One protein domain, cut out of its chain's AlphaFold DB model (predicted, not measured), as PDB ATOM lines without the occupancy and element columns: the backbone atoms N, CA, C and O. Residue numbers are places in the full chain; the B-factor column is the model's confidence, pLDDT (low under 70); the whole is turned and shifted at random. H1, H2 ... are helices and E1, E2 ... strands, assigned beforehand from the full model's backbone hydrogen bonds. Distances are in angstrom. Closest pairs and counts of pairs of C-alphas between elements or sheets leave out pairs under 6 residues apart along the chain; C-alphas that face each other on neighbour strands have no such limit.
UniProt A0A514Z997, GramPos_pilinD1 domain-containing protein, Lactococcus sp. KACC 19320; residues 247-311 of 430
ATOM      1  N   ALA A 247     370.151 320.969 381.887       84.81
ATOM      2  CA  ALA A 247     370.301 321.142 383.321       84.81
ATOM      3  C   ALA A 247     371.746 320.849 383.754       84.81
ATOM      4  O   ALA A 247     372.289 319.775 383.507       84.81
ATOM      5  N   THR A 248     372.384 321.791 384.449       82.25
ATOM      6  CA  THR A 248     373.763 321.632 384.954       82.25
ATOM      7  C   THR A 248     373.839 320.892 386.290       82.25
ATOM      8  O   THR A 248     374.914 320.485 386.728       82.25
ATOM      9  N   LYS A 249     372.694 320.723 386.950       80.25
ATOM     10  CA  LYS A 249     372.500 320.033 388.226       80.25
ATOM     11  C   LYS A 249     371.075 319.496 388.278       80.25
ATOM     12  O   LYS A 249     370.209 320.013 387.574       80.25
ATOM     13  N   ASP A 250     370.839 318.518 389.147       82.88
ATOM     14  CA  ASP A 250     369.483 318.079 389.471       82.88
ATOM     15  C   ASP A 250     368.640 319.289 389.890       82.88
ATOM     16  O   ASP A 250     369.038 320.085 390.747       82.88
ATOM     17  N   THR A 251     367.489 319.443 389.247       83.94
ATOM     18  CA  THR A 251     366.582 320.572 389.434       83.94
ATOM     19  C   THR A 251     365.138 320.132 389.203       83.94
ATOM     20  O   THR A 251     364.853 318.960 388.959       83.94
ATOM     21  N   SER A 252     364.203 321.066 389.302       85.19
ATOM     22  CA  SER A 252     362.809 320.840 388.945       85.19
ATOM     23  C   SER A 252     362.229 322.070 388.270       85.19
ATOM     24  O   SER A 252     362.509 323.189 388.699       85.19
ATOM     25  N   LEU A 253     361.393 321.860 387.260       84.94
ATOM     26  CA  LEU A 253     360.647 322.916 386.585       84.94
ATOM     27  C   LEU A 253     359.218 322.956 387.115       84.94
ATOM     28  O   LEU A 253     358.592 321.910 387.276       84.94
ATOM     29  N   GLN A 254     358.699 324.150 387.388       86.44
ATOM     30  CA  GLN A 254     357.297 324.317 387.757       86.44
ATOM     31  C   GLN A 254     356.409 324.153 386.521       86.44
ATOM     32  O   GLN A 254     356.684 324.726 385.465       86.44
ATOM     33  N   VAL A 255     355.344 323.363 386.654       87.69
ATOM     34  CA  VAL A 255     354.368 323.164 385.581       87.69
ATOM     35  C   VAL A 255     353.542 324.433 385.395       87.69
ATOM     36  O   VAL A 255     353.114 325.052 386.374       87.69
ATOM     37  N   ARG A 256     353.304 324.798 384.134       84.25
ATOM     38  CA  ARG A 256     352.467 325.928 383.732       84.25
ATOM     39  C   ARG A 256     351.328 325.477 382.822       84.25
ATOM     40  O   ARG A 256     351.454 324.506 382.075       84.25
ATOM     41  N   ASP A 257     350.204 326.179 382.901       85.06
ATOM     42  CA  ASP A 257     349.115 326.028 381.939       85.06
ATOM     43  C   ASP A 257     349.422 326.776 380.627       85.06
ATOM     44  O   ASP A 257     350.427 327.478 380.510       85.06
ATOM     45  N   LYS A 258     348.554 326.643 379.619       81.19
ATOM     46  CA  LYS A 258     348.703 327.343 378.326       81.19
ATOM     47  C   LYS A 258     348.653 328.868 378.399       81.19
ATOM     48  O   LYS A 258     349.076 329.524 377.454       81.19
ATOM     49  N   ALA A 259     348.113 329.425 379.478       75.75
ATOM     50  CA  ALA A 259     348.133 330.860 379.729       75.75
ATOM     51  C   ALA A 259     349.395 331.288 380.504       75.75
ATOM     52  O   ALA A 259     349.561 332.467 380.796       75.75
ATOM     53  N   GLY A 260     350.292 330.347 380.825       74.88
ATOM     54  CA  GLY A 260     351.534 330.589 381.550       74.88
ATOM     55  C   GLY A 260     351.387 330.627 383.071       74.88
ATOM     56  O   GLY A 260     352.374 330.862 383.779       74.88
ATOM     57  N   ASN A 261     350.193 330.370 383.609       79.81
ATOM     58  CA  ASN A 261     349.976 330.367 385.050       79.81
ATOM     59  C   ASN A 261     350.605 329.130 385.679       79.81
ATOM     60  O   ASN A 261     350.535 328.031 385.129       79.81
ATOM     61  N   ALA A 262     351.171 329.299 386.870       82.81
ATOM     62  CA  ALA A 262     351.661 328.189 387.671       82.81
ATOM     63  C   ALA A 262     350.537 327.193 388.014       82.81
ATOM     64  O   ALA A 262     349.408 327.585 388.322       82.81
ATOM     65  N   VAL A 263     350.880 325.905 387.989       87.31
ATOM     66  CA  VAL A 263     349.967 324.795 388.267       87.31
ATOM     67  C   VAL A 263     350.253 324.189 389.640       87.31
ATOM     68  O   VAL A 263     351.407 323.996 390.036       87.31
ATOM     69  N   TYR A 264     349.181 323.864 390.357       89.94
ATOM     70  CA  TYR A 264     349.202 323.412 391.744       89.94
ATOM     71  C   TYR A 264     348.315 322.182 391.954       89.94
ATOM     72  O   TYR A 264     347.359 321.940 391.216       89.94
ATOM     73  N   TYR A 265     348.610 321.413 392.994       88.50
ATOM     74  CA  TYR A 265     347.676 320.446 393.563       88.50
ATOM     75  C   TYR A 265     346.581 321.164 394.370       88.50
ATOM     76  O   TYR A 265     346.695 322.346 394.694       88.50
ATOM     77  N   ALA A 266     345.516 320.442 394.737       84.00
ATOM     78  CA  ALA A 266     344.406 320.999 395.525       84.00
ATOM     79  C   ALA A 266     344.831 321.542 396.905       84.00
ATOM     80  O   ALA A 266     344.136 322.379 397.472       84.00
ATOM     81  N   ASP A 267     345.947 321.054 397.450       81.00
ATOM     82  CA  ASP A 267     346.517 321.514 398.720       81.00
ATOM     83  C   ASP A 267     347.421 322.753 398.570       81.00
ATOM     84  O   ASP A 267     348.034 323.187 399.543       81.00
ATOM     85  N   GLY A 268     347.513 323.316 397.360       75.81
ATOM     86  CA  GLY A 268     348.352 324.469 397.049       75.81
ATOM     87  C   GLY A 268     349.817 324.121 396.785       75.81
ATOM     88  O   GLY A 268     350.607 325.017 396.507       75.81
ATOM     89  N   THR A 269     350.221 322.848 396.827       82.38
ATOM     90  CA  THR A 269     351.600 322.456 396.505       82.38
ATOM     91  C   THR A 269     351.870 322.652 395.004       82.38
ATOM     92  O   THR A 269     351.069 322.188 394.189       82.38
ATOM     93  N   PRO A 270     352.976 323.304 394.588       85.50
ATOM     94  CA  PRO A 270     353.332 323.420 393.176       85.50
ATOM     95  C   PRO A 270     353.531 322.054 392.525       85.50
ATOM     96  O   PRO A 270     354.215 321.188 393.076       85.50
ATOM     97  N   VAL A 271     352.998 321.880 391.320       89.12
ATOM     98  CA  VAL A 271     353.330 320.722 390.491       89.12
ATOM     99  C   VAL A 271     354.665 321.007 389.817       89.12
ATOM    100  O   VAL A 271     354.829 322.033 389.155       89.12
ATOM    101  N   THR A 272     355.631 320.110 389.991       89.88
ATOM    102  CA  THR A 272     356.953 320.239 389.379       89.88
ATOM    103  C   THR A 272     357.359 318.964 388.653       89.88
ATOM    104  O   THR A 272     356.988 317.858 389.047       89.88
ATOM    105  N   VAL A 273     358.143 319.121 387.588       90.62
ATOM    106  CA  VAL A 273     358.792 318.024 386.866       90.62
ATOM    107  C   VAL A 273     360.263 318.014 387.258       90.62
ATOM    108  O   VAL A 273     360.955 319.020 387.105       90.62
ATOM    109  N   ALA A 274     360.739 316.896 387.807       89.31
ATOM    110  CA  ALA A 274     362.141 316.735 388.175       89.31
ATOM    111  C   ALA A 274     363.004 316.518 386.923       89.31
ATOM    112  O   ALA A 274     362.701 315.648 386.115       89.31
ATOM    113  N   ILE A 275     364.099 317.268 386.814       88.62
ATOM    114  CA  ILE A 275     365.056 317.216 385.705       88.62
ATOM    115  C   ILE A 275     366.429 316.849 386.267       88.62
ATOM    116  O   ILE A 275     366.882 317.449 387.249       88.62
ATOM    117  N   LYS A 276     367.100 315.855 385.680       90.12
ATOM    118  CA  LYS A 276     368.435 315.439 386.127       90.12
ATOM    119  C   LYS A 276     369.530 316.264 385.482       90.12
ATOM    120  O   LYS A 276     369.372 316.790 384.386       90.12
ATOM    121  N   ALA A 277     370.665 316.366 386.169       87.06
ATOM    122  CA  ALA A 277     371.862 316.945 385.575       87.06
ATOM    123  C   ALA A 277     372.201 316.223 384.256       87.06
ATOM    124  O   ALA A 277     372.358 315.003 384.244       87.06
ATOM    125  N   GLY A 278     372.338 316.977 383.167       86.12
ATOM    126  CA  GLY A 278     372.576 316.450 381.821       86.12
ATOM    127  C   GLY A 278     371.319 316.268 380.965       86.12
ATOM    128  O   GLY A 278     371.462 316.142 379.750       86.12
ATOM    129  N   ASP A 279     370.119 316.333 381.549       90.31
ATOM    130  CA  ASP A 279     368.863 316.276 380.798       90.31
ATOM    131  C   ASP A 279     368.445 317.670 380.303       90.31
ATOM    132  O   ASP A 279     368.819 318.689 380.903       90.31
ATOM    133  N   PRO A 280     367.664 317.757 379.212       89.38
ATOM    134  CA  PRO A 280     367.042 319.006 378.794       89.38
ATOM    135  C   PRO A 280     366.235 319.650 379.924       89.38
ATOM    136  O   PRO A 280     365.481 318.977 380.625       89.38
ATOM    137  N   LEU A 281     366.334 320.972 380.067       87.25
ATOM    138  CA  LEU A 281     365.384 321.772 380.837       87.25
ATOM    139  C   LEU A 281     364.077 321.868 380.048       87.25
ATOM    140  O   LEU A 281     363.692 322.934 379.589       87.25
ATOM    141  N   TYR A 282     363.422 320.730 379.859       89.69
ATOM    142  CA  TYR A 282     362.214 320.598 379.070       89.69
ATOM    143  C   TYR A 282     361.230 319.659 379.767       89.69
ATOM    144  O   TYR A 282     361.629 318.661 380.364       89.69
ATOM    145  N   TYR A 283     359.940 319.967 379.679       90.38
ATOM    146  CA  TYR A 283     358.879 318.995 379.912       90.38
ATOM    147  C   TYR A 283     357.789 319.146 378.855       90.38
ATOM    148  O   TYR A 283     357.449 320.252 378.427       90.38
ATOM    149  N   SER A 284     357.193 318.024 378.475       89.06
ATOM    150  CA  SER A 284     355.955 317.974 377.706       89.06
ATOM    151  C   SER A 284     354.728 318.009 378.626       89.06
ATOM    152  O   SER A 284     354.809 317.729 379.826       89.06
ATOM    153  N   ALA A 285     353.543 318.267 378.064       86.19
ATOM    154  CA  ALA A 285     352.288 318.136 378.811       86.19
ATOM    155  C   ALA A 285     352.107 316.721 379.406       86.19
ATOM    156  O   ALA A 285     351.566 316.570 380.502       86.19
ATOM    157  N   SER A 286     352.587 315.677 378.719       88.00
ATOM    158  CA  SER A 286     352.572 314.303 379.236       88.00
ATOM    159  C   SER A 286     353.450 314.124 380.472       88.00
ATOM    160  O   SER A 286     353.013 313.465 381.414       88.00
ATOM    161  N   ASP A 287     354.638 314.729 380.503       90.75
ATOM    162  CA  ASP A 287     355.548 314.634 381.652       90.75
ATOM    163  C   ASP A 287     354.946 315.306 382.887       90.75
ATOM    164  O   ASP A 287     355.011 314.760 383.987       90.75
ATOM    165  N   ALA A 288     354.277 316.447 382.698       87.88
ATOM    166  CA  ALA A 288     353.560 317.138 383.765       87.88
ATOM    167  C   ALA A 288     352.439 316.273 384.377       87.88
ATOM    168  O   ALA A 288     352.317 316.181 385.600       87.88
ATOM    169  N   PHE A 289     351.645 315.582 383.549       89.12
ATOM    170  CA  PHE A 289     350.605 314.667 384.041       89.12
ATOM    171  C   PHE A 289     351.175 313.400 384.679       89.12
ATOM    172  O   PHE A 289     350.618 312.904 385.663       89.12
ATOM    173  N   ALA A 290     352.280 312.880 384.148       89.75
ATOM    174  CA  ALA A 290     352.987 311.760 384.752       89.75
ATOM    175  C   ALA A 290     353.524 312.137 386.142       89.75
ATOM    176  O   ALA A 290     353.347 311.369 387.088       89.75
ATOM    177  N   ALA A 291     354.091 313.339 386.289       88.31
ATOM    178  CA  ALA A 291     354.557 313.873 387.567       88.31
ATOM    179  C   ALA A 291     353.416 314.035 388.586       88.31
ATOM    180  O   ALA A 291     353.611 313.757 389.768       88.31
ATOM    181  N   ALA A 292     352.215 314.404 388.127       89.06
ATOM    182  CA  ALA A 292     351.023 314.493 388.969       89.06
ATOM    183  C   ALA A 292     350.475 313.128 389.429       89.06
ATOM    184  O   ALA A 292     349.647 313.071 390.338       89.06
ATOM    185  N   GLY A 293     350.889 312.015 388.810       89.75
ATOM    186  CA  GLY A 293     350.526 310.664 389.252       89.75
ATOM    187  C   GLY A 293     349.018 310.374 389.261       89.75
ATOM    188  O   GLY A 293     348.553 309.569 390.064       89.75
ATOM    189  N   GLY A 294     348.239 311.045 388.404       86.06
ATOM    190  CA  GLY A 294     346.775 310.924 388.355       86.06
ATOM    191  C   GLY A 294     346.019 311.741 389.409       86.06
ATOM    192  O   GLY A 294     344.791 311.667 389.468       86.06
ATOM    193  N   VAL A 295     346.719 312.535 390.223       91.12
ATOM    194  CA  VAL A 295     346.101 313.512 391.122       91.12
ATOM    195  C   VAL A 295     345.619 314.717 390.299       91.12
ATOM    196  O   VAL A 295     346.360 315.186 389.433       91.12
ATOM    197  N   PRO A 296     344.400 315.242 390.533       91.31
ATOM    198  CA  PRO A 296     343.937 316.460 389.877       91.31
ATOM    199  C   PRO A 296     344.838 317.663 390.177       91.31
ATOM    200  O   PRO A 296     345.223 317.890 391.327       91.31
ATOM    201  N   ILE A 297     345.110 318.452 389.141       93.19
ATOM    202  CA  ILE A 297     345.936 319.662 389.189       93.19
ATOM    203  C   ILE A 297     345.137 320.860 388.671       93.19
ATOM    204  O   ILE A 297     344.227 320.699 387.855       93.19
ATOM    205  N   TYR A 298     345.471 322.053 389.144       90.44
ATOM    206  CA  TYR A 298     344.684 323.271 388.968       90.44
ATOM    207  C   TYR A 298     345.593 324.431 388.577       90.44
ATOM    208  O   TYR A 298     346.718 324.538 389.065       90.44
ATOM    209  N   SER A 299     345.091 325.316 387.721       86.81
ATOM    210  CA  SER A 299     345.723 326.621 387.514       86.81
ATOM    211  C   SER A 299     345.551 327.483 388.769       86.81
ATOM    212  O   SER A 299     344.571 327.314 389.503       86.81
ATOM    213  N   ASN A 300     346.490 328.393 389.030       74.88
ATOM    214  CA  ASN A 300     346.437 329.274 390.194       74.88
ATOM    215  C   ASN A 300     345.085 330.009 390.298       74.88
ATOM    216  O   ASN A 300     344.642 330.651 389.349       74.88
ATOM    217  N   GLY A 301     344.417 329.908 391.449       69.75
ATOM    218  CA  GLY A 301     343.110 330.533 391.683       69.75
ATOM    219  C   GLY A 301     341.915 329.865 390.984       69.75
ATOM    220  O   GLY A 301     340.794 330.360 391.103       69.75
ATOM    221  N   SER A 302     342.111 328.739 390.286       79.75
ATOM    222  CA  SER A 302     341.033 327.967 389.658       79.75
ATOM    223  C   SER A 302     340.586 326.787 390.525       79.75
ATOM    224  O   SER A 302     341.395 326.100 391.141       79.75
ATOM    225  N   SER A 303     339.283 326.499 390.518       81.12
ATOM    226  CA  SER A 303     338.687 325.299 391.131       81.12
ATOM    227  C   SER A 303     338.379 324.187 390.119       81.12
ATOM    228  O   SER A 303     337.886 323.122 390.491       81.12
ATOM    229  N   THR A 304     338.662 324.416 388.834       89.94
ATOM    230  CA  THR A 304     338.446 323.428 387.768       89.94
ATOM    231  C   THR A 304     339.747 322.696 387.469       89.94
ATOM    232  O   THR A 304     340.758 323.330 387.171       89.94
ATOM    233  N   ALA A 305     339.714 321.363 387.538       92.12
ATOM    234  CA  ALA A 305     340.878 320.532 387.256       92.12
ATOM    235  C   ALA A 305     341.278 320.608 385.772       92.12
ATOM    236  O   ALA A 305     340.425 320.501 384.885       92.12
ATOM    237  N   LEU A 306     342.579 320.749 385.525       92.12
ATOM    238  CA  LEU A 306     343.172 320.807 384.192       92.12
ATOM    239  C   LEU A 306     343.245 319.415 383.546       92.12
ATOM    240  O   LEU A 306     343.363 318.388 384.217       92.12
ATOM    241  N   LYS A 307     343.225 319.393 382.214       91.00
ATOM    242  CA  LYS A 307     343.469 318.233 381.346       91.00
ATOM    243  C   LYS A 307     344.781 318.415 380.581       91.00
ATOM    244  O   LYS A 307     345.318 319.513 380.501       91.00
ATOM    245  N   ALA A 308     345.269 317.348 379.943       84.75
ATOM    246  CA  ALA A 308     346.492 317.389 379.124       84.75
ATOM    247  C   ALA A 308     346.469 318.497 378.063       84.75
ATOM    248  O   ALA A 308     347.473 319.160 377.835       84.75
ATOM    249  N   ALA A 309     345.302 318.738 377.461       85.06
ATOM    250  CA  ALA A 309     345.118 319.784 376.461       85.06
ATOM    251  C   ALA A 309     345.179 321.215 377.025       85.06
ATOM    252  O   ALA A 309     345.280 322.149 376.231       85.06
ATOM    253  N   ASP A 310     345.119 321.392 378.345       87.50
ATOM    254  CA  ASP A 310     345.167 322.698 379.012       87.50
ATOM    255  C   ASP A 310     346.599 323.089 379.419       87.50
ATOM    256  O   ASP A 310     346.842 324.230 379.814       87.50
ATOM    257  N   LEU A 311     347.558 322.162 379.298       85.38
ATOM    258  CA  LEU A 311     348.973 322.406 379.574       85.38
ATOM    259  C   LEU A 311     349.745 322.743 378.297       85.38
ATOM    260  O   LEU A 311     349.438 322.245 377.209       85.38
TER     261      LEU A 311
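Overview. This is residues 247 to 311 of the 430 residues of the protein "GramPos_pilinD1 domain-containing protein" of Lactococcus sp. KACC 19320 (UniProt A0A514Z997). Little regular structure: two small two-stranded ribbons, E1 with E3 and E2 with E4, lie one after the other along an elongated body, H1 packs on E3, and loops make the rest. The printed part has 65 residues, 22 of them in named elements, in the order E1, E2, E3, H1, E4, of mixed class. Both sheets are antiparallel; the whole is compact, radius of gyration of the C-alphas 11.6 A, spans 36 by 22 by 21 A.

Along the chain. E1, residues 251 to 254, begins at C-alpha (366.582, 320.572, 389.434) and is 10.2 A long. E2 is residues 263 to 265, E3 272 to 275, 9.4 A, and H1 285 to 292, 10.9 A. E4, 297 to 299, ends at C-alpha (345.723, 326.621, 387.514).

Arrangement. E1 and E3 are antiparallel at 149 degrees, with N 253 and O 273 2.9 A apart, within hydrogen-bond range. E2 and E4 are antiparallel at 138 degrees, with N 298 and O 264 2.8 A apart, within hydrogen-bond range. The closest C-alphas of E3 and H1, Val 273 and Ala 291, are 6.0 A apart. E1 and E4 are apart. In H1 every O i to N i+4 pair is within hydrogen-bond range.

Size, cuts and confidence. The farthest C-alphas, Gly 278 and Ser 303, are 36.2 A apart. The printed part has no cut and no long link; residue 301 is under pLDDT 70.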